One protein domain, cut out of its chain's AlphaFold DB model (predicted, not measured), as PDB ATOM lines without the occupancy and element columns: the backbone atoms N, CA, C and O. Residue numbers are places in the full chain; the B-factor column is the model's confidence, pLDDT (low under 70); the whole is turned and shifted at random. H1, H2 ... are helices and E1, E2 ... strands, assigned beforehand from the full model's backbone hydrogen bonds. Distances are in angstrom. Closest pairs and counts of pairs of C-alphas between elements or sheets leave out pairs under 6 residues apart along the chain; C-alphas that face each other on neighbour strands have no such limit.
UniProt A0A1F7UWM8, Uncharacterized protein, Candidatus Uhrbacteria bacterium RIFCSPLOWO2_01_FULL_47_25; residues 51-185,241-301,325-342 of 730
ATOM      1  N   LEU A  51     -25.948  44.306  17.904       94.81
ATOM      2  CA  LEU A  51     -24.496  44.350  17.825       94.81
ATOM      3  C   LEU A  51     -24.105  44.916  16.460       94.81
ATOM      4  O   LEU A  51     -24.461  44.355  15.425       94.81
ATOM      5  N   ALA A  52     -23.410  46.052  16.469       92.25
ATOM      6  CA  ALA A  52     -22.900  46.671  15.252       92.25
ATOM      7  C   ALA A  52     -21.675  45.897  14.741       92.25
ATOM      8  O   ALA A  52     -20.746  45.644  15.509       92.25
ATOM      9  N   GLY A  53     -21.659  45.566  13.450       91.81
ATOM     10  CA  GLY A  53     -20.602  44.756  12.848       91.81
ATOM     11  C   GLY A  53     -20.665  43.280  13.251       91.81
ATOM     12  O   GLY A  53     -21.655  42.798  13.799       91.81
ATOM     13  N   GLY A  54     -19.585  42.552  12.955       92.81
ATOM     14  CA  GLY A  54     -19.460  41.145  13.323       92.81
ATOM     15  C   GLY A  54     -19.183  40.935  14.815       92.81
ATOM     16  O   GLY A  54     -18.601  41.788  15.487       92.81
ATOM     17  N   TYR A  55     -19.568  39.771  15.331       96.06
ATOM     18  CA  TYR A  55     -19.359  39.371  16.718       96.06
ATOM     19  C   TYR A  55     -18.736  37.977  16.801       96.06
ATOM     20  O   TYR A  55     -19.146  37.046  16.114       96.06
ATOM     21  N   THR A  56     -17.746  37.810  17.673       96.50
ATOM     22  CA  THR A  56     -17.112  36.514  17.939       96.50
ATOM     23  C   THR A  56     -17.277  36.168  19.408       96.50
ATOM     24  O   THR A  56     -17.002  37.004  20.266       96.50
ATOM     25  N   VAL A  57     -17.707  34.941  19.700       95.50
ATOM     26  CA  VAL A  57     -17.598  34.308  21.018       95.50
ATOM     27  C   VAL A  57     -16.241  33.599  21.059       95.50
ATOM     28  O   VAL A  57     -16.104  32.562  20.409       95.50
ATOM     29  N   PRO A  58     -15.230  34.139  21.766       93.44
ATOM     30  CA  PRO A  58     -13.902  33.529  21.813       93.44
ATOM     31  C   PRO A  58     -13.917  32.152  22.484       93.44
ATOM     32  O   PRO A  58     -14.820  31.847  23.263       93.44
ATOM     33  N   SER A  59     -12.887  31.343  22.232       90.25
ATOM     34  CA  SER A  59     -12.781  29.953  22.711       90.25
ATOM     35  C   SER A  59     -12.729  29.775  24.230       90.25
ATOM     36  O   SER A  59     -13.021  28.697  24.735       90.25
ATOM     37  N   ASP A  60     -12.404  30.823  24.983       89.62
ATOM     38  CA  ASP A  60     -12.401  30.847  26.451       89.62
ATOM     39  C   ASP A  60     -13.677  31.469  27.054       89.62
ATOM     40  O   ASP A  60     -13.764  31.707  28.264       89.62
ATOM     41  N   THR A  61     -14.667  31.779  26.215       93.75
ATOM     42  CA  THR A  61     -15.837  32.573  26.585       93.75
ATOM     43  C   THR A  61     -17.122  31.762  26.444       93.75
ATOM     44  O   THR A  61     -17.369  31.090  25.443       93.75
ATOM     45  N   LYS A  62     -17.992  31.890  27.450       95.25
ATOM     46  CA  LYS A  62     -19.371  31.398  27.422       95.25
ATOM     47  C   LYS A  62     -20.322  32.581  27.273       95.25
ATOM     48  O   LYS A  62     -20.474  33.377  28.199       95.25
ATOM     49  N   LEU A  63     -20.982  32.694  26.128       96.88
ATOM     50  CA  LEU A  63     -22.065  33.647  25.920       96.88
ATOM     51  C   LEU A  63     -23.399  33.008  26.316       96.88
ATOM     52  O   LEU A  63     -23.781  31.981  25.765       96.88
ATOM     53  N   VAL A  64     -24.117  33.626  27.251       96.62
ATOM     54  CA  VAL A  64     -25.433  33.185  27.724       96.62
ATOM     55  C   VAL A  64     -26.504  34.180  27.291       96.62
ATOM     56  O   VAL A  64     -26.451  35.350  27.666       96.62
ATOM     57  N   ILE A  65     -27.506  33.718  26.552       96.56
ATOM     58  CA  ILE A  65     -28.689  34.501  26.183       96.56
ATOM     59  C   ILE A  65     -29.846  34.071  27.083       96.56
ATOM     60  O   ILE A  65     -30.223  32.899  27.108       96.56
ATOM     61  N   LYS A  66     -30.392  35.010  27.860       94.69
ATOM     62  CA  LYS A  66     -31.455  34.742  28.832       94.69
ATOM     63  C   LYS A  66     -32.819  35.211  28.352       94.69
ATOM     64  O   LYS A  66     -32.928  36.155  27.576       94.69
ATOM     65  N   ASN A  67     -33.862  34.584  28.893       91.56
ATOM     66  CA  ASN A  67     -35.255  35.032  28.801       91.56
ATOM     67  C   ASN A  67     -35.787  35.159  27.363       91.56
ATOM     68  O   ASN A  67     -36.745  35.885  27.123       91.56
ATOM     69  N   GLY A  68     -35.168  34.471  26.399       89.88
ATOM     70  CA  GLY A  68     -35.579  34.539  24.996       89.88
ATOM     71  C   GLY A  68     -35.163  35.812  24.265       89.88
ATOM     72  O   GLY A  68     -35.690  36.054  23.179       89.88
ATOM     73  N   ALA A  69     -34.251  36.603  24.846       94.94
ATOM     74  CA  ALA A  69     -33.738  37.826  24.246       94.94
ATOM     75  C   ALA A  69     -33.257  37.586  22.807       94.94
ATOM     76  O   ALA A  69     -32.518  36.636  22.533       94.94
ATOM     77  N   ALA A  70     -33.675  38.459  21.895       94.81
ATOM     78  CA  ALA A  70     -33.251  38.424  20.509       94.81
ATOM     79  C   ALA A  70     -31.894  39.116  20.358       94.81
ATOM     80  O   ALA A  70     -31.701  40.251  20.794       94.81
ATOM     81  N   VAL A  71     -30.949  38.449  19.704       97.12
ATOM     82  CA  VAL A  71     -29.655  39.046  19.362       97.12
ATOM     83  C   VAL A  71     -29.623  39.293  17.862       97.12
ATOM     84  O   VAL A  71     -29.783  38.368  17.073       97.12
ATOM     85  N   THR A  72     -29.435  40.549  17.471       97.56
ATOM     86  CA  THR A  72     -29.262  40.958  16.075       97.56
ATOM     87  C   THR A  72     -27.825  41.398  15.856       97.56
ATOM     88  O   THR A  72     -27.329  42.245  16.596       97.56
ATOM     89  N   VAL A  73     -27.156  40.842  14.851       97.19
ATOM     90  CA  VAL A  73     -25.751  41.125  14.532       97.19
ATOM     91  C   VAL A  73     -25.674  41.679  13.115       97.19
ATOM     92  O   VAL A  73     -26.106  41.031  12.162       97.19
ATOM     93  N   ASP A  74     -25.147  42.894  12.983       93.69
ATOM     94  CA  ASP A  74     -24.997  43.625  11.719       93.69
ATOM     95  C   ASP A  74     -23.678  43.240  11.016       93.69
ATOM     96  O   ASP A  74     -22.855  44.088  10.676       93.69
ATOM     97  N   GLY A  75     -23.444  41.932  10.887       92.50
ATOM     98  CA  GLY A  75     -22.227  41.317  10.357       92.50
ATOM     99  C   GLY A  75     -22.194  39.812  10.642       92.50
ATOM    100  O   GLY A  75     -23.227  39.217  10.948       92.50
ATOM    101  N   ASP A  76     -21.012  39.199  10.564       93.31
ATOM    102  CA  ASP A  76     -20.825  37.768  10.845       93.31
ATOM    103  C   ASP A  76     -20.914  37.451  12.344       93.31
ATOM    104  O   ASP A  76     -20.496  38.245  13.188       93.31
ATOM    105  N   PHE A  77     -21.399  36.260  12.693       97.12
ATOM    106  CA  PHE A  77     -21.430  35.767  14.069       97.12
ATOM    107  C   PHE A  77     -20.660  34.451  14.184       97.12
ATOM    108  O   PHE A  77     -21.099  33.436  13.652       97.12
ATOM    109  N   LEU A  78     -19.531  34.454  14.892       96.69
ATOM    110  CA  LEU A  78     -18.640  33.297  15.034       96.69
ATOM    111  C   LEU A  78     -18.634  32.765  16.472       96.69
ATOM    112  O   LEU A  78     -18.353  33.507  17.410       96.69
ATOM    113  N   VAL A  79     -18.883  31.468  16.653       96.31
ATOM    114  CA  VAL A  79     -18.837  30.781  17.951       96.31
ATOM    115  C   VAL A  79     -17.619  29.864  18.024       96.31
ATOM    116  O   VAL A  79     -17.667  28.746  17.519       96.31
ATOM    117  N   GLN A  80     -16.543  30.331  18.663       92.69
ATOM    118  CA  GLN A  80     -15.341  29.528  18.944       92.69
ATOM    119  C   GLN A  80     -15.328  28.944  20.360       92.69
ATOM    120  O   GLN A  80     -14.600  27.993  20.618       92.69
ATOM    121  N   GLY A  81     -16.070  29.558  21.287       92.06
ATOM    122  CA  GLY A  81     -16.335  29.034  22.628       92.06
ATOM    123  C   GLY A  81     -17.741  28.457  22.722       92.06
ATOM    124  O   GLY A  81     -18.178  27.697  21.863       92.06
ATOM    125  N   SER A  82     -18.501  28.854  23.745       94.31
ATOM    126  CA  SER A  82     -19.850  28.316  23.966       94.31
ATOM    127  C   SER A  82     -20.943  29.375  23.852       94.31
ATOM    128  O   SER A  82     -20.900  30.395  24.540       94.31
ATOM    129  N   LEU A  83     -21.973  29.098  23.055       97.38
ATOM    130  CA  LEU A  83     -23.221  29.860  22.997       97.38
ATOM    131  C   LEU A  83     -24.332  29.078  23.700       97.38
ATOM    132  O   LEU A  83     -24.659  27.970  23.289       97.38
ATOM    133  N   VAL A  84     -24.926  29.646  24.751       95.75
ATOM    134  CA  VAL A  84     -25.897  28.947  25.603       95.75
ATOM    135  C   VAL A  84     -27.171  29.762  25.812       95.75
ATOM    136  O   VAL A  84     -27.102  30.979  25.962       95.75
ATOM    137  N   CYS A  85     -28.336  29.111  25.870       94.25
ATOM    138  CA  CYS A  85     -29.590  29.755  26.283       94.25
ATOM    139  C   CYS A  85     -29.969  29.430  27.738       94.25
ATOM    140  O   CYS A  85     -29.653  28.358  28.255       94.25
ATOM    141  N   GLU A  86     -30.682  30.342  28.402       93.00
ATOM    142  CA  GLU A  86     -31.231  30.133  29.747       93.00
ATOM    143  C   GLU A  86     -32.629  30.766  29.860       93.00
ATOM    144  O   GLU A  86     -32.846  31.899  29.439       93.00
ATOM    145  N   ASN A  87     -33.595  30.061  30.456       87.31
ATOM    146  CA  ASN A  87     -34.962  30.562  30.695       87.31
ATOM    147  C   ASN A  87     -35.701  31.092  29.445       87.31
ATOM    148  O   ASN A  87     -36.605  31.914  29.557       87.31
ATOM    149  N   GLY A  88     -35.349  30.619  28.251       90.56
ATOM    150  CA  GLY A  88     -35.974  31.031  26.996       90.56
ATOM    151  C   GLY A  88     -35.285  30.405  25.784       90.56
ATOM    152  O   GLY A  88     -34.284  29.710  25.964       90.56
ATOM    153  N   PRO A  89     -35.828  30.592  24.572       93.69
ATOM    154  CA  PRO A  89     -35.191  30.129  23.342       93.69
ATOM    155  C   PRO A  89     -33.926  30.934  23.017       93.69
ATOM    156  O   PRO A  89     -33.740  32.055  23.484       93.69
ATOM    157  N   LEU A  90     -33.078  30.371  22.163       96.69
ATOM    158  CA  LEU A  90     -31.983  31.065  21.502       96.69
ATOM    159  C   LEU A  90     -32.497  31.677  20.193       96.69
ATOM    160  O   LEU A  90     -32.701  30.947  19.225       96.69
ATOM    161  N   ASN A  91     -32.688  32.998  20.164       96.31
ATOM    162  CA  ASN A  91     -33.142  33.741  18.985       96.31
ATOM    163  C   ASN A  91     -32.005  34.616  18.442       96.31
ATOM    164  O   ASN A  91     -31.608  35.589  19.087       96.31
ATOM    165  N   LEU A  92     -31.497  34.291  17.253       97.38
ATOM    166  CA  LEU A  92     -30.377  35.000  16.637       97.38
ATOM    167  C   LEU A  92     -30.723  35.431  15.205       97.38
ATOM    168  O   LEU A  92     -31.187  34.624  14.402       97.38
ATOM    169  N   ILE A  93     -30.479  36.701  14.887       97.44
ATOM    170  CA  ILE A  93     -30.594  37.278  13.543       97.44
ATOM    171  C   ILE A  93     -29.213  37.803  13.153       97.44
ATOM    172  O   ILE A  93     -28.722  38.770  13.727       97.44
ATOM    173  N   VAL A  94     -28.579  37.173  12.176       97.00
ATOM    174  CA  VAL A  94     -27.238  37.501  11.689       97.00
ATOM    175  C   VAL A  94     -27.379  38.031  10.267       97.00
ATOM    176  O   VAL A  94     -27.858  37.325   9.390       97.00
ATOM    177  N   LYS A  95     -26.977  39.276  10.007       93.75
ATOM    178  CA  LYS A  95     -27.004  39.844   8.643       93.75
ATOM    179  C   LYS A  95     -25.789  39.459   7.791       93.75
ATOM    180  O   LYS A  95     -25.534  40.072   6.768       93.75
ATOM    181  N   GLY A  96     -25.023  38.479   8.246       90.88
ATOM    182  CA  GLY A  96     -23.915  37.869   7.527       90.88
ATOM    183  C   GLY A  96     -23.919  36.366   7.768       90.88
ATOM    184  O   GLY A  96     -24.972  35.724   7.817       90.88
ATOM    185  N   THR A  97     -22.737  35.796   7.964       93.06
ATOM    186  CA  THR A  97     -22.550  34.359   8.165       93.06
ATOM    187  C   THR A  97     -22.631  33.985   9.640       93.06
ATOM    188  O   THR A  97     -21.900  34.530  10.468       93.06
ATOM    189  N   PHE A  98     -23.459  32.995   9.981       96.75
ATOM    190  CA  PHE A  98     -23.377  32.321  11.278       96.75
ATOM    191  C   PHE A  98     -22.384  31.159  11.203       96.75
ATOM    192  O   PHE A  98     -22.575  30.225  10.425       96.75
ATOM    193  N   SER A  99     -21.348  31.184  12.035       95.75
ATOM    194  CA  SER A  99     -20.328  30.140  12.109       95.75
ATOM    195  C   SER A  99     -20.257  29.540  13.510       95.75
ATOM    196  O   SER A  99     -20.243  30.273  14.499       95.75
ATOM    197  N   ALA A 100     -20.171  28.215  13.602       95.50
ATOM    198  CA  ALA A 100     -19.996  27.506  14.867       95.50
ATOM    199  C   ALA A 100     -18.852  26.497  14.752       95.50
ATOM    200  O   ALA A 100     -18.893  25.610  13.899       95.50
ATOM    201  N   GLU A 101     -17.840  26.650  15.604       92.12
ATOM    202  CA  GLU A 101     -16.650  25.792  15.663       92.12
ATOM    203  C   GLU A 101     -16.663  24.860  16.881       92.12
ATOM    204  O   GLU A 101     -16.101  23.773  16.805       92.12
ATOM    205  N   ASP A 102     -17.320  25.268  17.971       91.25
ATOM    206  CA  ASP A 102     -17.375  24.524  19.233       91.25
ATOM    207  C   ASP A 102     -18.834  24.285  19.674       91.25
ATOM    208  O   ASP A 102     -19.557  23.552  18.997       91.25
ATOM    209  N   LEU A 103     -19.315  24.890  20.768       93.25
ATOM    210  CA  LEU A 103     -20.581  24.501  21.400       93.25
ATOM    211  C   LEU A 103     -21.714  25.515  21.182       93.25
ATOM    212  O   LEU A 103     -21.599  26.690  21.538       93.25
ATOM    213  N   VAL A 104     -22.875  25.027  20.736       96.69
ATOM    214  CA  VAL A 104     -24.160  25.735  20.856       96.69
ATOM    215  C   VAL A 104     -25.143  24.862  21.629       96.69
ATOM    216  O   VAL A 104     -25.527  23.790  21.174       96.69
ATOM    217  N   GLU A 105     -25.587  25.319  22.795       95.12
ATOM    218  CA  GLU A 105     -26.491  24.566  23.665       95.12
ATOM    219  C   GLU A 105     -27.725  25.396  24.021       95.12
ATOM    220  O   GLU A 105     -27.625  26.456  24.635       95.12
ATOM    221  N   CYS A 106     -28.920  24.901  23.709       94.25
ATOM    222  CA  CYS A 106     -30.142  25.509  24.216       94.25
ATOM    223  C   CYS A 106     -31.095  24.484  24.821       94.25
ATOM    224  O   CYS A 106     -31.914  23.867  24.141       94.25
ATOM    225  N   ASN A 107     -31.002  24.361  26.142       91.19
ATOM    226  CA  ASN A 107     -31.826  23.464  26.931       91.19
ATOM    227  C   ASN A 107     -32.923  24.249  27.642       91.19
ATOM    228  O   ASN A 107     -32.685  24.982  28.603       91.19
ATOM    229  N   ARG A 108     -34.152  24.079  27.163       90.69
ATOM    230  CA  ARG A 108     -35.345  24.655  27.772       90.69
ATOM    231  C   ARG A 108     -35.706  23.902  29.068       90.69
ATOM    232  O   ARG A 108     -35.392  22.712  29.195       90.69
ATOM    233  N   PRO A 109     -36.371  24.556  30.041       88.00
ATOM    234  CA  PRO A 109     -36.830  23.907  31.271       88.00
ATOM    235  C   PRO A 109     -37.718  22.686  30.999       88.00
ATOM    236  O   PRO A 109     -38.373  22.619  29.967       88.00
ATOM    237  N   LYS A 110     -37.789  21.736  31.943       84.38
ATOM    238  CA  LYS A 110     -38.599  20.507  31.799       84.38
ATOM    239  C   LYS A 110     -40.090  20.765  31.585       84.38
ATOM    240  O   LYS A 110     -40.772  19.892  31.062       84.38
ATOM    241  N   GLU A 111     -40.593  21.909  32.022       85.50
ATOM    242  CA  GLU A 111     -41.980  22.327  31.849       85.50
ATOM    243  C   GLU A 111     -41.964  23.727  31.249       85.50
ATOM    244  O   GLU A 111     -41.297  24.619  31.776       85.50
ATOM    245  N   LEU A 112     -42.644  23.900  30.117       86.06
ATOM    246  CA  LEU A 112     -42.752  25.203  29.474       86.06
ATOM    247  C   LEU A 112     -43.953  25.972  30.019       86.06
ATOM    248  O   LEU A 112     -44.953  25.386  30.435       86.06
ATOM    249  N   ALA A 113     -43.855  27.301  29.989       84.44
ATOM    250  CA  ALA A 113     -44.972  28.167  30.325       84.44
ATOM    251  C   ALA A 113     -46.132  27.977  29.331       84.44
ATOM    252  O   ALA A 113     -45.926  27.669  28.155       84.44
ATOM    253  N   SER A 114     -47.363  28.196  29.799       79.50
ATOM    254  CA  SER A 114     -48.549  28.148  28.940       79.50
ATOM    255  C   SER A 114     -48.411  29.133  27.775       79.50
ATOM    256  O   SER A 114     -48.171  30.317  27.996       79.50
ATOM    257  N   GLY A 115     -48.589  28.651  26.543       77.12
ATOM    258  CA  GLY A 115     -48.452  29.452  25.320       77.12
ATOM    259  C   GLY A 115     -47.055  29.444  24.687       77.12
ATOM    260  O   GLY A 115     -46.906  29.961  23.583       77.12
ATOM    261  N   ASP A 116     -46.049  28.834  25.324       86.56
ATOM    262  CA  ASP A 116     -44.756  28.582  24.680       86.56
ATOM    263  C   ASP A 116     -44.920  27.523  23.575       86.56
ATOM    264  O   ASP A 116     -45.496  26.454  23.786       86.56
ATOM    265  N   ASN A 117     -44.424  27.836  22.381       85.44
ATOM    266  CA  ASN A 117     -44.527  26.987  21.193       85.44
ATOM    267  C   ASN A 117     -43.453  25.886  21.135       85.44
ATOM    268  O   ASN A 117     -43.411  25.130  20.169       85.44
ATOM    269  N   GLY A 118     -42.565  25.806  22.129       88.25
ATOM    270  CA  GLY A 118     -41.491  24.823  22.172       88.25
ATOM    271  C   GLY A 118     -40.234  25.210  21.402       88.25
ATOM    272  O   GLY A 118     -39.393  24.335  21.183       88.25
ATOM    273  N   SER A 119     -40.088  26.468  20.969       91.06
ATOM    274  CA  SER A 119     -38.892  26.935  20.257       91.06
ATOM    275  C   SER A 119     -37.629  26.728  21.104       91.06
ATOM    276  O   SER A 119     -37.603  27.048  22.293       91.06
ATOM    277  N   GLY A 120     -36.581  26.155  20.514       94.00
ATOM    278  CA  GLY A 120     -35.287  25.940  21.161       94.00
ATOM    279  C   GLY A 120     -34.252  26.878  20.574       94.00
ATOM    280  O   GLY A 120     -33.956  27.916  21.151       94.00
ATOM    281  N   ILE A 121     -33.737  26.516  19.402       97.31
ATOM    282  CA  ILE A 121     -32.751  27.297  18.651       97.31
ATOM    283  C   ILE A 121     -33.424  27.826  17.387       97.31
ATOM    284  O   ILE A 121     -33.945  27.041  16.599       97.31
ATOM    285  N   ALA A 122     -33.400  29.136  17.177       97.25
ATOM    286  CA  ALA A 122     -33.874  29.785  15.963       97.25
ATOM    287  C   ALA A 122     -32.823  30.791  15.486       97.25
ATOM    288  O   ALA A 122     -32.615  31.832  16.110       97.25
ATOM    289  N   ILE A 123     -32.155  30.462  14.380       97.94
ATOM    290  CA  ILE A 123     -31.110  31.295  13.787       97.94
ATOM    291  C   ILE A 123     -31.511  31.664  12.363       97.94
ATOM    292  O   ILE A 123     -31.773  30.787  11.536       97.94
ATOM    293  N   VAL A 124     -31.539  32.966  12.089       97.94
ATOM    294  CA  VAL A 124     -31.645  33.534  10.743       97.94
ATOM    295  C   VAL A 124     -30.274  34.075  10.361       97.94
ATOM    296  O   VAL A 124     -29.741  34.893  11.107       97.94
ATOM    297  N   ALA A 125     -29.699  33.629   9.247       95.69
ATOM    298  CA  ALA A 125     -28.400  34.109   8.769       95.69
ATOM    299  C   ALA A 125     -28.317  34.079   7.242       95.69
ATOM    300  O   ALA A 125     -28.859  33.161   6.639       95.69
ATOM    301  N   GLU A 126     -27.599  35.003   6.599       90.69
ATOM    302  CA  GLU A 126     -27.441  34.974   5.132       90.69
ATOM    303  C   GLU A 126     -26.792  33.667   4.649       90.69
ATOM    304  O   GLU A 126     -27.143  33.133   3.596       90.69
ATOM    305  N   SER A 127     -25.876  33.112   5.446       91.25
ATOM    306  CA  SER A 127     -25.323  31.772   5.251       91.25
ATOM    307  C   SER A 127     -24.880  31.147   6.576       91.25
ATOM    308  O   SER A 127     -24.748  31.840   7.589       91.25
ATOM    309  N   PHE A 128     -24.652  29.830   6.581       94.19
ATOM    310  CA  PHE A 128     -24.152  29.118   7.758       94.19
ATOM    311  C   PHE A 128     -22.858  28.366   7.458       94.19
ATOM    312  O   PHE A 128     -22.664  27.841   6.359       94.19
ATOM    313  N   ASN A 129     -21.998  28.276   8.468       93.31
ATOM    314  CA  ASN A 129     -20.772  27.495   8.442       93.31
ATOM    315  C   ASN A 129     -20.577  26.770   9.781       93.31
ATOM    316  O   ASN A 129     -19.889  27.243  10.687       93.31
ATOM    317  N   VAL A 130     -21.249  25.630   9.930       95.38
ATOM    318  CA  VAL A 130     -21.129  24.781  11.119       95.38
ATOM    319  C   VAL A 130     -20.038  23.743  10.867       95.38
ATOM    320  O   VAL A 130     -20.136  22.937   9.938       95.38
ATOM    321  N   SER A 131     -18.985  23.801  11.682       90.38
ATOM    322  CA  SER A 131     -17.818  22.919  11.623       90.38
ATOM    323  C   SER A 131     -18.188  21.447  11.835       90.38
ATOM    324  O   SER A 131     -19.186  21.127  12.475       90.38
ATOM    325  N   GLU A 132     -17.341  20.538  11.345       89.50
ATOM    326  CA  GLU A 132     -17.432  19.099  11.641       89.50
ATOM    327  C   GLU A 132     -17.074  18.745  13.094       89.50
ATOM    328  O   GLU A 132     -17.439  17.677  13.583       89.50
ATOM    329  N   ASP A 133     -16.411  19.663  13.796       88.00
ATOM    330  CA  ASP A 133     -16.082  19.520  15.214       88.00
ATOM    331  C   ASP A 133     -17.151  20.118  16.137       88.00
ATOM    332  O   ASP A 133     -17.170  19.806  17.332       88.00
ATOM    333  N   ALA A 134     -18.068  20.923  15.587       92.50
ATOM    334  CA  ALA A 134     -19.078  21.621  16.366       92.50
ATOM    335  C   ALA A 134     -20.064  20.648  17.029       92.50
ATOM    336  O   ALA A 134     -20.437  19.608  16.472       92.50
ATOM    337  N   ILE A 135     -20.535  21.023  18.215       93.38
ATOM    338  CA  ILE A 135     -21.532  20.285  18.986       93.38
ATOM    339  C   ILE A 135     -22.752  21.180  19.185       93.38
ATOM    340  O   ILE A 135     -22.661  22.245  19.792       93.38
ATOM    341  N   ILE A 136     -23.910  20.729  18.703       95.06
ATOM    342  CA  ILE A 136     -25.182  21.438  18.875       95.06
ATOM    343  C   ILE A 136     -26.108  20.599  19.753       95.06
ATOM    344  O   ILE A 136     -26.409  19.451  19.429       95.06
ATOM    345  N   ILE A 137     -26.577  21.161  20.865       94.25
ATOM    346  CA  ILE A 137     -27.450  20.469  21.820       94.25
ATOM    347  C   ILE A 137     -28.736  21.267  22.011       94.25
ATOM    348  O   ILE A 137     -28.713  22.474  22.242       94.25
ATOM    349  N   SER A 138     -29.874  20.584  21.941       94.31
ATOM    350  CA  SER A 138     -31.186  21.168  22.224       94.31
ATOM    351  C   SER A 138     -32.114  20.123  22.836       94.31
ATOM    352  O   SER A 138     -31.883  18.926  22.712       94.31
ATOM    353  N   ASN A 139     -33.205  20.537  23.470       90.94
ATOM    354  CA  ASN A 139     -34.335  19.658  23.804       90.94
ATOM    355  C   ASN A 139     -35.662  20.109  23.185       90.94
ATOM    356  O   ASN A 139     -36.724  19.614  23.554       90.94
ATOM    357  N   SER A 140     -35.589  21.041  22.241       92.25
ATOM    358  CA  SER A 140     -36.717  21.761  21.659       92.25
ATOM    359  C   SER A 140     -36.542  21.906  20.142       92.25
ATOM    360  O   SER A 140     -35.556  21.419  19.580       92.25
ATOM    361  N   HIS A 141     -37.487  22.564  19.461       94.12
ATOM    362  CA  HIS A 141     -37.390  22.818  18.018       94.12
ATOM    363  C   HIS A 141     -36.076  23.521  17.647       94.12
ATOM    364  O   HIS A 141     -35.598  24.389  18.383       94.12
ATOM    365  N   VAL A 142     -35.518  23.171  16.488       96.44
ATOM    366  CA  VAL A 142     -34.302  23.794  15.948       96.44
ATOM    367  C   VAL A 142     -34.586  24.295  14.539       96.44
ATOM    368  O   VAL A 142     -35.084  23.552  13.695       96.44
ATOM    369  N   GLN A 143     -34.282  25.561  14.278       97.62
ATOM    370  CA  GLN A 143     -34.470  26.207  12.987       97.62
ATOM    371  C   GLN A 143     -33.194  26.949  12.594       97.62
ATOM    372  O   GLN A 143     -32.711  27.796  13.347       97.62
ATOM    373  N   MET A 144     -32.671  26.641  11.411       97.25
ATOM    374  CA  MET A 144     -31.617  27.418  10.761       97.25
ATOM    375  C   MET A 144     -32.112  27.797   9.375       97.25
ATOM    376  O   MET A 144     -32.372  26.926   8.543       97.25
ATOM    377  N   VAL A 145     -32.320  29.091   9.157       97.25
ATOM    378  CA  VAL A 145     -32.948  29.586   7.934       97.25
ATOM    379  C   VAL A 145     -32.228  30.799   7.370       97.25
ATOM    380  O   VAL A 145     -31.645  31.579   8.117       97.25
ATOM    381  N   THR A 146     -32.285  30.979   6.053       95.50
ATOM    382  CA  THR A 146     -31.657  32.142   5.402       95.50
ATOM    383  C   THR A 146     -32.520  33.389   5.386       95.50
ATOM    384  O   THR A 146     -32.008  34.496   5.261       95.50
ATOM    385  N   ASP A 147     -33.826  33.220   5.570       93.50
ATOM    386  CA  ASP A 147     -34.789  34.310   5.598       93.50
ATOM    387  C   ASP A 147     -35.751  34.133   6.776       93.50
ATOM    388  O   ASP A 147     -36.239  33.034   7.060       93.50
ATOM    389  N   ALA A 148     -36.050  35.228   7.477       93.62
ATOM    390  CA  ALA A 148     -36.924  35.220   8.647       93.62
ATOM    391  C   ALA A 148     -38.380  34.822   8.328       93.62
ATOM    392  O   ALA A 148     -39.134  34.484   9.248       93.62
ATOM    393  N   SER A 149     -38.792  34.872   7.056       93.75
ATOM    394  CA  SER A 149     -40.084  34.374   6.567       93.75
ATOM    395  C   SER A 149     -40.178  32.846   6.564       93.75
ATOM    396  O   SER A 149     -41.283  32.311   6.567       93.75
ATOM    397  N   TYR A 150     -39.049  32.134   6.619       94.00
ATOM    398  CA  TYR A 150     -39.017  30.671   6.692       94.00
ATOM    399  C   TYR A 150     -39.102  30.120   8.121       94.00
ATOM    400  O   TYR A 150     -39.183  28.903   8.297       94.00
ATOM    401  N   LEU A 151     -39.078  30.988   9.138       93.69
ATOM    402  CA  LEU A 151     -39.256  30.583  10.530       93.69
ATOM    403  C   LEU A 151     -40.712  30.210  10.813       93.69
ATOM    404  O   LEU A 151     -41.618  31.023  10.629       93.69
ATOM    405  N   ALA A 152     -40.911  29.032  11.396       92.75
ATOM    406  CA  ALA A 152     -42.125  28.720  12.133       92.75
ATOM    407  C   ALA A 152     -42.120  29.500  13.454       92.75
ATOM    408  O   ALA A 152     -41.163  29.407  14.231       92.75
ATOM    409  N   LYS A 153     -43.165  30.294  13.703       89.81
ATOM    410  CA  LYS A 153     -43.254  31.177  14.881       89.81
ATOM    411  C   LYS A 153     -44.403  30.799  15.801       89.81
ATOM    412  O   LYS A 153     -44.374  31.118  16.985       89.81
ATOM    413  N   THR A 154     -45.401  30.100  15.282       89.56
ATOM    414  CA  THR A 154     -46.581  29.674  16.033       89.56
ATOM    415  C   THR A 154     -46.678  28.153  16.090       89.56
ATOM    416  O   THR A 154     -46.088  27.447  15.270       89.56
ATOM    417  N   SER A 155     -47.458  27.629  17.037       86.12
ATOM    418  CA  SER A 155     -47.761  26.192  17.098       86.12
ATOM    419  C   SER A 155     -48.439  25.693  15.817       86.12
ATOM    420  O   SER A 155     -48.221  24.555  15.412       86.12
ATOM    421  N   GLU A 156     -49.226  26.547  15.156       87.75
ATOM    422  CA  GLU A 156     -49.855  26.230  13.871       87.75
ATOM    423  C   GLU A 156     -48.820  26.125  12.742       87.75
ATOM    424  O   GLU A 156     -48.910  25.214  11.922       87.75
ATOM    425  N   ASP A 157     -47.806  26.995  12.714       91.00
ATOM    426  CA  ASP A 157     -46.723  26.908  11.725       91.00
ATOM    427  C   ASP A 157     -45.914  25.620  11.896       91.00
ATOM    428  O   ASP A 157     -45.602  24.947  10.913       91.00
ATOM    429  N   PHE A 158     -45.600  25.250  13.143       89.62
ATOM    430  CA  PHE A 158     -44.917  23.991  13.433       89.62
ATOM    431  C   PHE A 158     -45.764  22.786  13.022       89.62
ATOM    432  O   PHE A 158     -45.229  21.857  12.422       89.62
ATOM    433  N   GLU A 159     -47.075  22.809  13.260       86.69
ATOM    434  CA  GLU A 159     -47.970  21.739  12.811       86.69
ATOM    435  C   GLU A 159     -48.042  21.660  11.279       86.69
ATOM    436  O   GLU A 159     -47.948  20.573  10.710       86.69
ATOM    437  N   LYS A 160     -48.110  22.802  10.582       88.81
ATOM    438  CA  LYS A 160     -48.045  22.848   9.112       88.81
ATOM    439  C   LYS A 160     -46.733  22.279   8.588       88.81
ATOM    440  O   LYS A 160     -46.755  21.506   7.632       88.81
ATOM    441  N   LEU A 161     -45.599  22.616   9.206       88.81
ATOM    442  CA  LEU A 161     -44.308  22.025   8.849       88.81
ATOM    443  C   LEU A 161     -44.294  20.520   9.095       88.81
ATOM    444  O   LEU A 161     -43.847  19.764   8.235       88.81
ATOM    445  N   TYR A 162     -44.787  20.088  10.254       87.69
ATOM    446  CA  TYR A 162     -44.864  18.684  10.630       87.69
ATOM    447  C   TYR A 162     -45.629  17.879   9.580       87.69
ATOM    448  O   TYR A 162     -45.107  16.900   9.043       87.69
ATOM    449  N   GLU A 163     -46.833  18.337   9.247       85.00
ATOM    450  CA  GLU A 163     -47.712  17.738   8.249       85.00
ATOM    451  C   GLU A 163     -47.094  17.781   6.848       85.00
ATOM    452  O   GLU A 163     -47.099  16.782   6.129       85.00
ATOM    453  N   ALA A 164     -46.474  18.899   6.461       83.06
ATOM    454  CA  ALA A 164     -45.803  19.024   5.171       83.06
ATOM    455  C   ALA A 164     -44.595  18.087   5.046       83.06
ATOM    456  O   ALA A 164     -44.328  17.586   3.952       83.06
ATOM    457  N   ILE A 165     -43.850  17.825   6.124       85.25
ATOM    458  CA  ILE A 165     -42.763  16.841   6.078       85.25
ATOM    459  C   ILE A 165     -43.333  15.477   5.723       85.25
ATOM    460  O   ILE A 165     -42.742  14.808   4.899       85.25
ATOM    461  N   GLU A 166     -44.486  15.080   6.255       76.75
ATOM    462  CA  GLU A 166     -45.055  13.754   6.005       76.75
ATOM    463  C   GLU A 166     -45.921  13.654   4.759       76.75
ATOM    464  O   GLU A 166     -45.965  12.575   4.186       76.75
ATOM    465  N   LYS A 167     -46.575  14.720   4.290       73.69
ATOM    466  CA  LYS A 167     -47.607  14.646   3.230       73.69
ATOM    467  C   LYS A 167     -47.241  15.336   1.922       73.69
ATOM    468  O   LYS A 167     -47.697  14.908   0.865       73.69
ATOM    469  N   ASP A 168     -46.387  16.352   1.952       67.56
ATOM    470  CA  ASP A 168     -46.011  17.056   0.728       67.56
ATOM    471  C   ASP A 168     -45.015  16.222  -0.101       67.56
ATOM    472  O   ASP A 168     -44.050  15.638   0.401       67.56
ATOM    473  N   ARG A 169     -45.329  16.113  -1.393       69.62
ATOM    474  CA  ARG A 169     -44.613  15.338  -2.413       69.62
ATOM    475  C   ARG A 169     -44.287  16.206  -3.628       69.62
ATOM    476  O   ARG A 169     -44.127  15.682  -4.731       69.62
ATOM    477  N   THR A 170     -44.191  17.515  -3.454       66.12
ATOM    478  CA  THR A 170     -43.744  18.445  -4.494       66.12
ATOM    479  C   THR A 170     -42.210  18.539  -4.516       66.12
ATOM    480  O   THR A 170     -41.526  17.884  -3.725       66.12
ATOM    481  N   GLY A 171     -41.649  19.274  -5.476       69.12
ATOM    482  CA  GLY A 171     -40.202  19.459  -5.625       69.12
ATOM    483  C   GLY A 171     -39.581  18.631  -6.751       69.12
ATOM    484  O   GLY A 171     -39.846  17.434  -6.904       69.12
ATOM    485  N   LYS A 172     -38.741  19.301  -7.549       75.88
ATOM    486  CA  LYS A 172     -38.092  18.735  -8.738       75.88
ATOM    487  C   LYS A 172     -37.072  17.661  -8.363       75.88
ATOM    488  O   LYS A 172     -37.114  16.576  -8.934       75.88
ATOM    489  N   PHE A 173     -36.220  17.939  -7.378       84.62
ATOM    490  CA  PHE A 173     -35.258  16.989  -6.824       84.62
ATOM    491  C   PHE A 173     -35.571  16.779  -5.349       84.62
ATOM    492  O   PHE A 173     -35.532  17.719  -4.559       84.62
ATOM    493  N   ARG A 174     -35.937  15.557  -4.962       87.25
ATOM    494  CA  ARG A 174     -36.407  15.285  -3.601       87.25
ATOM    495  C   ARG A 174     -35.951  13.928  -3.103       87.25
ATOM    496  O   ARG A 174     -36.010  12.944  -3.840       87.25
ATOM    497  N   LEU A 175     -35.622  13.889  -1.817       86.00
ATOM    498  CA  LEU A 175     -35.434  12.682  -1.035       86.00
ATOM    499  C   LEU A 175     -36.369  12.697   0.182       86.00
ATOM    500  O   LEU A 175     -36.374  13.641   0.972       86.00
ATOM    501  N   GLY A 176     -37.176  11.650   0.317       82.56
ATOM    502  CA  GLY A 176     -38.238  11.580   1.313       82.56
ATOM    503  C   GLY A 176     -39.539  12.279   0.872       82.56
ATOM    504  O   GLY A 176     -39.661  12.717  -0.272       82.56
ATOM    505  N   PRO A 177     -40.544  12.350   1.753       81.19
ATOM    506  CA  PRO A 177     -40.528  11.691   3.044       81.19
ATOM    507  C   PRO A 177     -40.646  10.188   2.967       81.19
ATOM    508  O   PRO A 177     -40.962   9.604   1.925       81.19
ATOM    509  N   LEU A 178     -40.373   9.569   4.106       76.75
ATOM    510  CA  LEU A 178     -40.651   8.166   4.302       76.75
ATOM    511  C   LEU A 178     -42.174   7.982   4.300       76.75
ATOM    512  O   LEU A 178     -42.857   8.487   5.187       76.75
ATOM    513  N   THR A 179     -42.688   7.322   3.262       68.69
ATOM    514  CA  THR A 179     -44.120   7.292   2.919       68.69
ATOM    515  C   THR A 179     -44.676   5.863   2.957       68.69
ATOM    516  O   THR A 179     -43.999   4.960   2.458       68.69
ATOM    517  N   PRO A 180     -45.894   5.620   3.468       68.00
ATOM    518  CA  PRO A 180     -46.571   4.329   3.322       68.00
ATOM    519  C   PRO A 180     -46.759   3.927   1.848       68.00
ATOM    520  O   PRO A 180     -46.985   4.773   0.989       68.00
ATOM    521  N   LEU A 181     -46.686   2.632   1.520       61.97
ATOM    522  CA  LEU A 181     -46.799   2.153   0.127       61.97
ATOM    523  C   LEU A 181     -48.157   2.468  -0.508       61.97
ATOM    524  O   LEU A 181     -48.255   2.660  -1.723       61.97
ATOM    525  N   GLU A 182     -49.194   2.472   0.317       62.31
ATOM    526  CA  GLU A 182     -50.583   2.711  -0.053       62.31
ATOM    527  C   GLU A 182     -50.807   4.167  -0.482       62.31
ATOM    528  O   GLU A 182     -51.672   4.440  -1.307       62.31
ATOM    529  N   GLU A 183     -49.980   5.085   0.021       65.19
ATOM    530  CA  GLU A 183     -50.048   6.521  -0.269       65.19
ATOM    531  C   GLU A 183     -49.170   6.936  -1.461       65.19
ATOM    532  O   GLU A 183     -49.200   8.088  -1.894       65.19
ATOM    533  N   ILE A 184     -48.373   6.014  -2.013       60.91
ATOM    534  CA  ILE A 184     -47.575   6.270  -3.218       60.91
ATOM    535  C   ILE A 184     -48.441   5.984  -4.455       60.91
ATOM    536  O   ILE A 184     -48.888   4.842  -4.612       60.91
ATOM    537  N   PRO A 185     -48.626   6.946  -5.383       63.69
ATOM    538  CA  PRO A 185     -49.423   6.742  -6.592       63.69
ATOM    539  C   PRO A 185     -49.022   5.490  -7.386       63.69
ATOM    540  O   PRO A 185     -47.833   5.174  -7.545       63.69
ATOM    541  N   ALA A 241     -12.981  23.349  -4.739       46.84
ATOM    542  CA  ALA A 241     -13.169  24.737  -5.162       46.84
ATOM    543  C   ALA A 241     -14.369  25.393  -4.451       46.84
ATOM    544  O   ALA A 241     -15.433  24.781  -4.408       46.84
ATOM    545  N   PRO A 242     -14.258  26.629  -3.928       53.44
ATOM    546  CA  PRO A 242     -15.363  27.321  -3.263       53.44
ATOM    547  C   PRO A 242     -16.612  27.459  -4.149       53.44
ATOM    548  O   PRO A 242     -16.522  27.922  -5.284       53.44
ATOM    549  N   VAL A 243     -17.782  27.133  -3.610       58.75
ATOM    550  CA  VAL A 243     -19.097  27.309  -4.223       58.75
ATOM    551  C   VAL A 243     -19.761  28.526  -3.573       58.75
ATOM    552  O   VAL A 243     -20.098  28.483  -2.386       58.75
ATOM    553  N   PRO A 244     -19.957  29.627  -4.318       57.59
ATOM    554  CA  PRO A 244     -20.652  30.805  -3.810       57.59
ATOM    555  C   PRO A 244     -22.059  30.462  -3.294       57.59
ATOM    556  O   PRO A 244     -22.701  29.534  -3.789       57.59
ATOM    557  N   ASN A 245     -22.551  31.230  -2.316       70.50
ATOM    558  CA  ASN A 245     -23.916  31.126  -1.777       70.50
ATOM    559  C   ASN A 245     -24.296  29.716  -1.283       70.50
ATOM    560  O   ASN A 245     -25.448  29.294  -1.400       70.50
ATOM    561  N   THR A 246     -23.326  28.969  -0.750       80.25
ATOM    562  CA  THR A 246     -23.536  27.614  -0.229       80.25
ATOM    563  C   THR A 246     -23.223  27.560   1.261       80.25
ATOM    564  O   THR A 246     -22.121  27.875   1.697       80.25
ATOM    565  N   THR A 247     -24.217  27.141   2.037       89.94
ATOM    566  CA  THR A 247     -24.132  26.904   3.478       89.94
ATOM    567  C   THR A 247     -23.452  25.561   3.766       89.94
ATOM    568  O   THR A 247     -23.699  24.585   3.062       89.94
ATOM    569  N   LYS A 248     -22.630  25.478   4.817       91.12
ATOM    570  CA  LYS A 248     -22.067  24.222   5.332       91.12
ATOM    571  C   LYS A 248     -22.696  23.866   6.678       91.12
ATOM    572  O   LYS A 248     -22.685  24.681   7.600       91.12
ATOM    573  N   ILE A 249     -23.193  22.636   6.794       94.06
ATOM    574  CA  ILE A 249     -23.687  22.061   8.050       94.06
ATOM    575  C   ILE A 249     -22.923  20.766   8.337       94.06
ATOM    576  O   ILE A 249     -22.910  19.854   7.509       94.06
ATOM    577  N   GLY A 250     -22.291  20.689   9.503       92.81
ATOM    578  CA  GLY A 250     -21.566  19.516   9.984       92.81
ATOM    579  C   GLY A 250     -21.683  19.361  11.497       92.81
ATOM    580  O   GLY A 250     -22.478  20.050  12.148       92.81
ATOM    581  N   GLY A 251     -20.893  18.446  12.053       93.00
ATOM    582  CA  GLY A 251     -20.725  18.324  13.498       93.00
ATOM    583  C   GLY A 251     -21.534  17.195  14.117       93.00
ATOM    584  O   GLY A 251     -22.018  16.294  13.436       93.00
ATOM    585  N   THR A 252     -21.678  17.239  15.438       94.44
ATOM    586  CA  THR A 252     -22.537  16.324  16.201       94.44
ATOM    587  C   THR A 252     -23.700  17.099  16.795       94.44
ATOM    588  O   THR A 252     -23.508  17.993  17.615       94.44
ATOM    589  N   TRP A 253     -24.917  16.766  16.387       94.56
ATOM    590  CA  TRP A 253     -26.123  17.419  16.871       94.56
ATOM    591  C   TRP A 253     -26.964  16.426  17.656       94.56
ATOM    592  O   TRP A 253     -27.294  15.349  17.162       94.56
ATOM    593  N   VAL A 254     -27.335  16.803  18.877       92.69
ATOM    594  CA  VAL A 254     -28.146  15.968  19.760       92.69
ATOM    595  C   VAL A 254     -29.363  16.749  20.224       92.69
ATOM    596  O   VAL A 254     -29.243  17.791  20.869       92.69
ATOM    597  N   VAL A 255     -30.546  16.237  19.895       90.94
ATOM    598  CA  VAL A 255     -31.813  16.883  20.229       90.94
ATOM    599  C   VAL A 255     -32.664  15.966  21.092       90.94
ATOM    600  O   VAL A 255     -33.031  14.884  20.656       90.94
ATOM    601  N   GLY A 256     -33.012  16.413  22.302       86.50
ATOM    602  CA  GLY A 256     -33.792  15.650  23.281       86.50
ATOM    603  C   GLY A 256     -33.133  14.312  23.652       86.50
ATOM    604  O   GLY A 256     -32.023  14.066  23.229       86.50
ATOM    605  N   ASN A 257     -33.796  13.438  24.420       82.69
ATOM    606  CA  ASN A 257     -33.223  12.175  24.902       82.69
ATOM    607  C   ASN A 257     -33.455  11.042  23.879       82.69
ATOM    608  O   ASN A 257     -34.597  10.587  23.759       82.69
ATOM    609  N   PRO A 258     -32.433  10.601  23.128       78.50
ATOM    610  CA  PRO A 258     -32.589   9.614  22.070       78.50
ATOM    611  C   PRO A 258     -32.673   8.187  22.614       78.50
ATOM    612  O   PRO A 258     -32.031   7.849  23.608       78.50
ATOM    613  N   ALA A 259     -33.369   7.307  21.887       68.81
ATOM    614  CA  ALA A 259     -33.301   5.860  22.112       68.81
ATOM    615  C   ALA A 259     -31.895   5.278  21.990       68.81
ATOM    616  O   ALA A 259     -31.596   4.229  22.562       68.81
ATOM    617  N   GLN A 260     -31.072   5.886  21.137       70.38
ATOM    618  CA  GLN A 260     -29.729   5.420  20.843       70.38
ATOM    619  C   GLN A 260     -28.729   6.436  21.373       70.38
ATOM    620  O   GLN A 260     -28.905   7.628  21.118       70.38
ATOM    621  N   PRO A 261     -27.682   5.989  22.083       70.31
ATOM    622  CA  PRO A 261     -26.654   6.902  22.538       70.31
ATOM    623  C   PRO A 261     -26.040   7.606  21.319       70.31
ATOM    624  O   PRO A 261     -25.805   6.949  20.296       70.31
ATOM    625  N   PRO A 262     -25.799   8.924  21.398       76.50
ATOM    626  CA  PRO A 262     -25.070   9.615  20.348       76.50
ATOM    627  C   PRO A 262     -23.648   9.028  20.227       76.50
ATOM    628  O   PRO A 262     -23.185   8.339  21.139       76.50
ATOM    629  N   PRO A 263     -22.904   9.312  19.144       66.88
ATOM    630  CA  PRO A 263     -21.550   8.776  18.903       66.88
ATOM    631  C   PRO A 263     -20.481   9.161  19.942       66.88
ATOM    632  O   PRO A 263     -19.292   8.915  19.743       66.88
ATOM    633  N   ARG A 264     -20.877   9.829  21.027       70.12
ATOM    634  CA  ARG A 264     -20.047  10.398  22.086       70.12
ATOM    635  C   ARG A 264     -20.833  10.320  23.402       70.12
ATOM    636  O   ARG A 264     -22.060  10.358  23.378       70.12
ATOM    637  N   ASP A 265     -20.145  10.317  24.544       68.19
ATOM    638  CA  ASP A 265     -20.764  10.353  25.884       68.19
ATOM    639  C   ASP A 265     -21.310  11.757  26.232       68.19
ATOM    640  O   ASP A 265     -20.915  12.387  27.215       68.19
ATOM    641  N   LEU A 266     -22.183  12.302  25.382       78.31
ATOM    642  CA  LEU A 266     -22.786  13.618  25.579       78.31
ATOM    643  C   LEU A 266     -23.925  13.539  26.595       78.31
ATOM    644  O   LEU A 266     -24.735  12.613  26.581       78.31
ATOM    645  N   LYS A 267     -24.024  14.547  27.469       75.06
ATOM    646  CA  LYS A 267     -25.171  14.686  28.368       75.06
ATOM    647  C   LYS A 267     -26.372  15.147  27.560       75.06
ATOM    648  O   LYS A 267     -26.393  16.276  27.072       75.06
ATOM    649  N   VAL A 268     -27.382  14.291  27.484       75.50
ATOM    650  CA  VAL A 268     -28.533  14.555  26.637       75.50
ATOM    651  C   VAL A 268     -29.752  15.022  27.445       75.50
ATOM    652  O   VAL A 268     -30.159  14.348  28.395       75.50
ATOM    653  N   PRO A 269     -30.341  16.185  27.124       78.12
ATOM    654  CA  PRO A 269     -31.511  16.718  27.819       78.12
ATOM    655  C   PRO A 269     -32.804  16.002  27.393       78.12
ATOM    656  O   PRO A 269     -32.937  15.548  26.267       78.12
ATOM    657  N   THR A 270     -33.818  15.942  28.256       79.12
ATOM    658  CA  THR A 270     -35.150  15.426  27.881       79.12
ATOM    659  C   THR A 270     -36.025  16.544  27.295       79.12
ATOM    660  O   THR A 270     -35.965  17.667  27.811       79.12
ATOM    661  N   PRO A 271     -36.861  16.269  26.272       83.88
ATOM    662  CA  PRO A 271     -37.823  17.238  25.753       83.88
ATOM    663  C   PRO A 271     -38.772  17.803  26.830       83.88
ATOM    664  O   PRO A 271     -39.336  17.017  27.605       83.88
ATOM    665  N   PRO A 272     -39.010  19.130  26.874       83.56
ATOM    666  CA  PRO A 272     -39.928  19.757  27.822       83.56
ATOM    667  C   PRO A 272     -41.377  19.298  27.664       83.56
ATOM    668  O   PRO A 272     -41.876  19.195  26.539       83.56
ATOM    669  N   LYS A 273     -42.096  19.103  28.777       77.38
ATOM    670  CA  LYS A 273     -43.556  18.920  28.786       77.38
ATOM    671  C   LYS A 273     -44.222  20.068  28.021       77.38
ATOM    672  O   LYS A 273     -43.880  21.230  28.227       77.38
ATOM    673  N   GLY A 274     -45.169  19.726  27.149       68.81
ATOM    674  CA  GLY A 274     -45.859  20.677  26.268       68.81
ATOM    675  C   GLY A 274     -45.321  20.691  24.836       68.81
ATOM    676  O   GLY A 274     -46.105  20.864  23.907       68.81
ATOM    677  N   VAL A 275     -44.030  20.392  24.630       74.56
ATOM    678  CA  VAL A 275     -43.498  20.104  23.290       74.56
ATOM    679  C   VAL A 275     -43.920  18.692  22.928       74.56
ATOM    680  O   VAL A 275     -43.450  17.736  23.548       74.56
ATOM    681  N   LYS A 276     -44.862  18.574  21.989       66.25
ATOM    682  CA  LYS A 276     -45.432  17.280  21.588       66.25
ATOM    683  C   LYS A 276     -44.631  16.580  20.491       66.25
ATOM    684  O   LYS A 276     -44.722  15.374  20.316       66.25
ATOM    685  N   ARG A 277     -43.919  17.360  19.678       78.38
ATOM    686  CA  ARG A 277     -43.210  16.922  18.468       78.38
ATOM    687  C   ARG A 277     -41.992  17.810  18.308       78.38
ATOM    688  O   ARG A 277     -42.130  19.019  18.439       78.38
ATOM    689  N   ILE A 278     -40.826  17.249  18.011       88.94
ATOM    690  CA  ILE A 278     -39.633  18.048  17.707       88.94
ATOM    691  C   ILE A 278     -39.449  18.132  16.198       88.94
ATOM    692  O   ILE A 278     -39.567  17.138  15.483       88.94
ATOM    693  N   ILE A 279     -39.161  19.343  15.727       92.56
ATOM    694  CA  ILE A 279     -38.982  19.654  14.310       92.56
ATOM    695  C   ILE A 279     -37.645  20.353  14.143       92.56
ATOM    696  O   ILE A 279     -37.366  21.335  14.837       92.56
ATOM    697  N   LEU A 280     -36.855  19.831  13.213       95.56
ATOM    698  CA  LEU A 280     -35.643  20.446  12.703       95.56
ATOM    699  C   LEU A 280     -35.967  21.027  11.335       95.56
ATOM    700  O   LEU A 280     -36.316  20.283  10.420       95.56
ATOM    701  N   ASN A 281     -35.898  22.347  11.206       96.44
ATOM    702  CA  ASN A 281     -36.194  23.047   9.963       96.44
ATOM    703  C   ASN A 281     -34.943  23.750   9.438       96.44
ATOM    704  O   ASN A 281     -34.512  24.762   9.992       96.44
ATOM    705  N   PHE A 282     -34.389  23.221   8.354       96.94
ATOM    706  CA  PHE A 282     -33.284  23.815   7.619       96.94
ATOM    707  C   PHE A 282     -33.816  24.339   6.289       96.94
ATOM    708  O   PHE A 282     -34.136  23.560   5.393       96.94
ATOM    709  N   ASN A 283     -33.971  25.654   6.166       95.94
ATOM    710  CA  ASN A 283     -34.506  26.260   4.948       95.94
ATOM    711  C   ASN A 283     -33.595  27.382   4.462       95.94
ATOM    712  O   ASN A 283     -33.591  28.486   5.004       95.94
ATOM    713  N   PHE A 284     -32.838  27.069   3.419       95.12
ATOM    714  CA  PHE A 284     -31.830  27.938   2.836       95.12
ATOM    715  C   PHE A 284     -32.329  28.647   1.564       95.12
ATOM    716  O   PHE A 284     -31.599  29.450   0.984       95.12
ATOM    717  N   GLY A 285     -33.579  28.412   1.142       89.75
ATOM    718  CA  GLY A 285     -34.181  29.069  -0.018       89.75
ATOM    719  C   GLY A 285     -33.371  28.844  -1.298       89.75
ATOM    720  O   GLY A 285     -33.183  27.709  -1.728       89.75
ATOM    721  N   GLN A 286     -32.886  29.932  -1.902       88.75
ATOM    722  CA  GLN A 286     -32.062  29.887  -3.119       88.75
ATOM    723  C   GLN A 286     -30.577  29.584  -2.852       88.75
ATOM    724  O   GLN A 286     -29.799  29.445  -3.794       88.75
ATOM    725  N   ASN A 287     -30.167  29.463  -1.588       88.69
ATOM    726  CA  ASN A 287     -28.795  29.103  -1.247       88.69
ATOM    727  C   ASN A 287     -28.607  27.587  -1.351       88.69
ATOM    728  O   ASN A 287     -29.531  26.804  -1.114       88.69
ATOM    729  N   GLY A 288     -27.397  27.163  -1.708       90.62
ATOM    730  CA  GLY A 288     -26.996  25.761  -1.629       90.62
ATOM    731  C   GLY A 288     -26.727  25.330  -0.186       90.62
ATOM    732  O   GLY A 288     -26.477  26.162   0.686       90.62
ATOM    733  N   VAL A 289     -26.711  24.022   0.061       94.06
ATOM    734  CA  VAL A 289     -26.222  23.429   1.306       94.06
ATOM    735  C   VAL A 289     -25.328  22.225   1.034       94.06
ATOM    736  O   VAL A 289     -25.660  21.336   0.249       94.06
ATOM    737  N   THR A 290     -24.200  22.188   1.735       93.94
ATOM    738  CA  THR A 290     -23.337  21.018   1.868       93.94
ATOM    739  C   THR A 290     -23.456  20.480   3.290       93.94
ATOM    740  O   THR A 290     -23.068  21.142   4.252       93.94
ATOM    741  N   ILE A 291     -23.996  19.272   3.413       94.50
ATOM    742  CA  ILE A 291     -24.040  18.507   4.657       94.50
ATOM    743  C   ILE A 291     -22.797  17.623   4.680       94.50
ATOM    744  O   ILE A 291     -22.698  16.701   3.870       94.50
ATOM    745  N   ASN A 292     -21.845  17.919   5.562       91.56
ATOM    746  CA  ASN A 292     -20.531  17.282   5.553       91.56
ATOM    747  C   ASN A 292     -20.106  16.810   6.940       91.56
ATOM    748  O   ASN A 292     -20.019  17.636   7.847       91.56
ATOM    749  N   ASN A 293     -19.757  15.525   7.062       91.75
ATOM    750  CA  ASN A 293     -19.319  14.902   8.316       91.75
ATOM    751  C   ASN A 293     -20.278  15.262   9.457       91.75
ATOM    752  O   ASN A 293     -19.917  15.900  10.447       91.75
ATOM    753  N   PHE A 294     -21.544  14.915   9.241       94.06
ATOM    754  CA  PHE A 294     -22.643  15.290  10.113       94.06
ATOM    755  C   PHE A 294     -23.194  14.048  10.818       94.06
ATOM    756  O   PHE A 294     -23.507  13.053  10.168       94.06
ATOM    757  N   ASP A 295     -23.342  14.101  12.138       94.12
ATOM    758  CA  ASP A 295     -24.157  13.153  12.899       94.12
ATOM    759  C   ASP A 295     -25.286  13.909  13.590       94.12
ATOM    760  O   ASP A 295     -25.047  14.814  14.393       94.12
ATOM    761  N   LEU A 296     -26.521  13.540  13.264       94.62
ATOM    762  CA  LEU A 296     -27.715  14.078  13.888       94.62
ATOM    763  C   LEU A 296     -28.455  12.972  14.627       94.62
ATOM    764  O   LEU A 296     -28.943  12.022  14.013       94.62
ATOM    765  N   THR A 297     -28.639  13.165  15.928       92.62
ATOM    766  CA  THR A 297     -29.386  12.262  16.794       92.62
ATOM    767  C   THR A 297     -30.576  12.978  17.436       92.62
ATOM    768  O   THR A 297     -30.409  13.922  18.204       92.62
ATOM    769  N   GLY A 298     -31.787  12.532  17.102       91.06
ATOM    770  CA  GLY A 298     -33.056  13.048  17.614       91.06
ATOM    771  C   GLY A 298     -33.682  12.189  18.719       91.06
ATOM    772  O   GLY A 298     -33.302  11.028  18.890       91.06
ATOM    773  N   PRO A 299     -34.676  12.730  19.444       89.88
ATOM    774  CA  PRO A 299     -35.295  12.080  20.581       89.88
ATOM    775  C   PRO A 299     -36.391  11.114  20.175       89.88
ATOM    776  O   PRO A 299     -37.003  11.231  19.109       89.88
ATOM    777  N   ASP A 300     -36.713  10.234  21.115       88.19
ATOM    778  CA  ASP A 300     -37.942   9.463  21.045       88.19
ATOM    779  C   ASP A 300     -39.171  10.353  21.262       88.19
ATOM    780  O   ASP A 300     -39.121  11.391  21.932       88.19
ATOM    781  N   GLY A 301     -40.301   9.912  20.718       88.56
ATOM    782  CA  GLY A 301     -41.604  10.442  21.080       88.56
ATOM    783  C   GLY A 301     -41.891  10.211  22.564       88.56
ATOM    784  O   GLY A 301     -41.481   9.210  23.157       88.56
ATOM    785  N   MET A 325     -37.344  16.030  10.444       94.88
ATOM    786  CA  MET A 325     -36.368  16.937   9.832       94.88
ATOM    787  C   MET A 325     -36.817  17.400   8.442       94.88
ATOM    788  O   MET A 325     -37.214  16.592   7.607       94.88
ATOM    789  N   ASN A 326     -36.714  18.696   8.173       95.19
ATOM    790  CA  ASN A 326     -36.949  19.308   6.871       95.19
ATOM    791  C   ASN A 326     -35.675  19.997   6.380       95.19
ATOM    792  O   ASN A 326     -35.070  20.751   7.137       95.19
ATOM    793  N   VAL A 327     -35.313  19.778   5.117       95.81
ATOM    794  CA  VAL A 327     -34.227  20.487   4.430       95.81
ATOM    795  C   VAL A 327     -34.738  21.039   3.104       95.81
ATOM    796  O   VAL A 327     -35.282  20.289   2.291       95.81
ATOM    797  N   ASN A 328     -34.554  22.333   2.866       95.06
ATOM    798  CA  ASN A 328     -34.861  22.994   1.600       95.06
ATOM    799  C   ASN A 328     -33.694  23.897   1.181       95.06
ATOM    800  O   ASN A 328     -33.202  24.672   2.000       95.06
ATOM    801  N   ALA A 329     -33.239  23.766  -0.065       94.38
ATOM    802  CA  ALA A 329     -32.138  24.540  -0.637       94.38
ATOM    803  C   ALA A 329     -32.217  24.559  -2.174       94.38
ATOM    804  O   ALA A 329     -32.893  23.724  -2.777       94.38
ATOM    805  N   ALA A 330     -31.461  25.434  -2.840       90.62
ATOM    806  CA  ALA A 330     -31.294  25.353  -4.294       90.62
ATOM    807  C   ALA A 330     -30.505  24.097  -4.686       90.62
ATOM    808  O   ALA A 330     -30.941  23.310  -5.524       90.62
ATOM    809  N   ASN A 331     -29.379  23.861  -4.013       90.25
ATOM    810  CA  ASN A 331     -28.516  22.703  -4.225       90.25
ATOM    811  C   ASN A 331     -28.320  21.960  -2.906       90.25
ATOM    812  O   ASN A 331     -28.058  22.599  -1.892       90.25
ATOM    813  N   ILE A 332     -28.413  20.631  -2.912       94.25
ATOM    814  CA  ILE A 332     -28.088  19.793  -1.751       94.25
ATOM    815  C   ILE A 332     -26.931  18.867  -2.122       94.25
ATOM    816  O   ILE A 332     -27.027  18.093  -3.076       94.25
ATOM    817  N   THR A 333     -25.864  18.908  -1.331       93.31
ATOM    818  CA  THR A 333     -24.766  17.941  -1.387       93.31
ATOM    819  C   THR A 333     -24.620  17.255  -0.035       93.31
ATOM    820  O   THR A 333     -24.474  17.924   0.985       93.31
ATOM    821  N   ILE A 334     -24.662  15.923  -0.020       93.25
ATOM    822  CA  ILE A 334     -24.461  15.099   1.178       93.25
ATOM    823  C   ILE A 334     -23.115  14.384   1.080       93.25
ATOM    824  O   ILE A 334     -22.867  13.653   0.120       93.25
ATOM    825  N   ASN A 335     -22.270  14.563   2.090       92.38
ATOM    826  CA  ASN A 335     -20.979  13.906   2.227       92.38
ATOM    827  C   ASN A 335     -20.790  13.400   3.665       92.38
ATOM    828  O   ASN A 335     -20.448  14.176   4.551       92.38
ATOM    829  N   ASN A 336     -21.009  12.102   3.896       91.88
ATOM    830  CA  ASN A 336     -20.910  11.451   5.209       91.88
ATOM    831  C   ASN A 336     -21.897  12.040   6.227       91.88
ATOM    832  O   ASN A 336     -21.556  12.894   7.051       91.88
ATOM    833  N   PHE A 337     -23.141  11.573   6.162       95.00
ATOM    834  CA  PHE A 337     -24.213  11.976   7.064       95.00
ATOM    835  C   PHE A 337     -24.825  10.759   7.759       95.00
ATOM    836  O   PHE A 337     -25.292   9.837   7.099       95.00
ATOM    837  N   THR A 338     -24.868  10.774   9.091       94.38
ATOM    838  CA  THR A 338     -25.659   9.836   9.894       94.38
ATOM    839  C   THR A 338     -26.871  10.547  10.491       94.38
ATOM    840  O   THR A 338     -26.736  11.525  11.220       94.38
ATOM    841  N   LEU A 339     -28.067  10.039  10.198       93.94
ATOM    842  CA  LEU A 339     -29.345  10.589  10.639       93.94
ATOM    843  C   LEU A 339     -30.093   9.585  11.523       93.94
ATOM    844  O   LEU A 339     -30.587   8.574  11.026       93.94
ATOM    845  N   ARG A 340     -30.254   9.883  12.816       92.81
ATOM    846  CA  ARG A 340     -31.039   9.089  13.778       92.81
ATOM    847  C   ARG A 340     -32.272   9.860  14.219       92.81
ATOM    848  O   ARG A 340     -32.169  10.872  14.898       92.81
ATOM    849  N   LEU A 341     -33.451   9.384  13.827       90.19
ATOM    850  CA  LEU A 341     -34.699  10.147  13.956       90.19
ATOM    851  C   LEU A 341     -35.493   9.877  15.249       90.19
ATOM    852  O   LEU A 341     -36.452  10.594  15.519       90.19
ATOM    853  N   GLY A 342     -35.089   8.876  16.034       90.06
ATOM    854  CA  GLY A 342     -35.763   8.476  17.275       90.06
ATOM    855  C   GLY A 342     -36.957   7.537  17.066       90.06
ATOM    856  O   GLY A 342     -37.517   7.426  15.970       90.06
TER     857      GLY A 342
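What this domain is: This is residues 51 to 185, 241 to 301 and 325 to 342 of the 730 residues of an uncharacterized protein of Candidatus Uhrbacteria bacterium RIFCSPLOWO2_01_FULL_47_25 (UniProt A0A1F7UWM8). The chain is wound in stacked turns, a solenoid whose strands lie beside those of the next turn as parallel neighbours, from E1, E2 and E3 at one end to E14 and E15 at the other. H1 packs over E13 and E15, and E11 lies near E15 at the late end. The 214 printed residues have fifteen named strands and one named helix, E1 to E10, then H1, then E11 to E15; fourteen strands form one branched, parallel, twisted sheet, and the class is mostly strand. The whole is compact, with a radius of gyration of the C-alphas of 16.6 A and spans of 54 by 46 by 34 A.

How they stand to each other: Start with the edge strands E1, residues 55 to 57, E2, 61 to 66, and E3, 70 to 74. Beside E1 find E4, 77 to 79, with N 57 and O 78 at 2.8 A; beside E2 find E5, 82 to 86, with N 63 and O 82 at 2.8 A. E6, 90 to 100, bends by 129 degrees at residue 96; on one side of it are E3, N 73 to O 93 at 2.8 A, and E4, N 79 to O 99 at 2.8 A, and on the other side E8, 119 to 130, N 90 to O 120 at 2.8 A. E7, 103 to 106, has E5 on one side, N 83 to O 103 at 2.9 A, and E9, 135 to 138, on the other side, N 106 to O 137 at 2.8 A. E10, 141 to 145, is beside E8, N 143 to O 121 at 2.8 A, and beside E13, 279 to 283, N 281 to O 142 at 2.9 A. E12, 246 to 255, is beside E9, N 254 to O 136 at 2.9 A, and E14, 288 to 297, N 247 to O 288 at 2.8 A. E15, 325 to 340, bends by 169 degrees at residue 334 and pairs with E13, N 326 to O 280 at 2.8 A, and E14, N 289 to O 331 at 2.8 A. H1, residues 155 to 167, is on the sheet at a height of 9.7 A, across the strands, at 81 degrees to E13 on the local plane; the closest C-alphas of H1 and E13, Tyr 162 and Ile 279, are 7.0 A apart. Every O i to N i+4 pair of H1 is within hydrogen-bond range. E11, 173 to 179, pairs with no named strand and is near E15.

Where its parts are: Find C-alpha 55 at (-19.359, 39.371, 16.718), where E1 begins. H1 runs 18.0 A from C-alpha 155 at (-47.761, 26.192, 17.098). E12 spans 24.5 A, E14 23.0 A and E8 20.1 A; E15 ends at C-alpha 340, (-31.039, 9.089, 13.778).

The domain as a whole: The C-alphas of Asp 60 and Pro 185, the two farthest apart, are 55.2 A apart. Residues 186 to 240 and 302 to 324 are not printed; the gaps between C-alphas are 40.5 A and 14.0 A. Long links join E7 to E8 and E12 to E13. Mean pLDDT of the printed part is 88.1; 20 residues are under 70, among them 179 to 185 and 241 to 244.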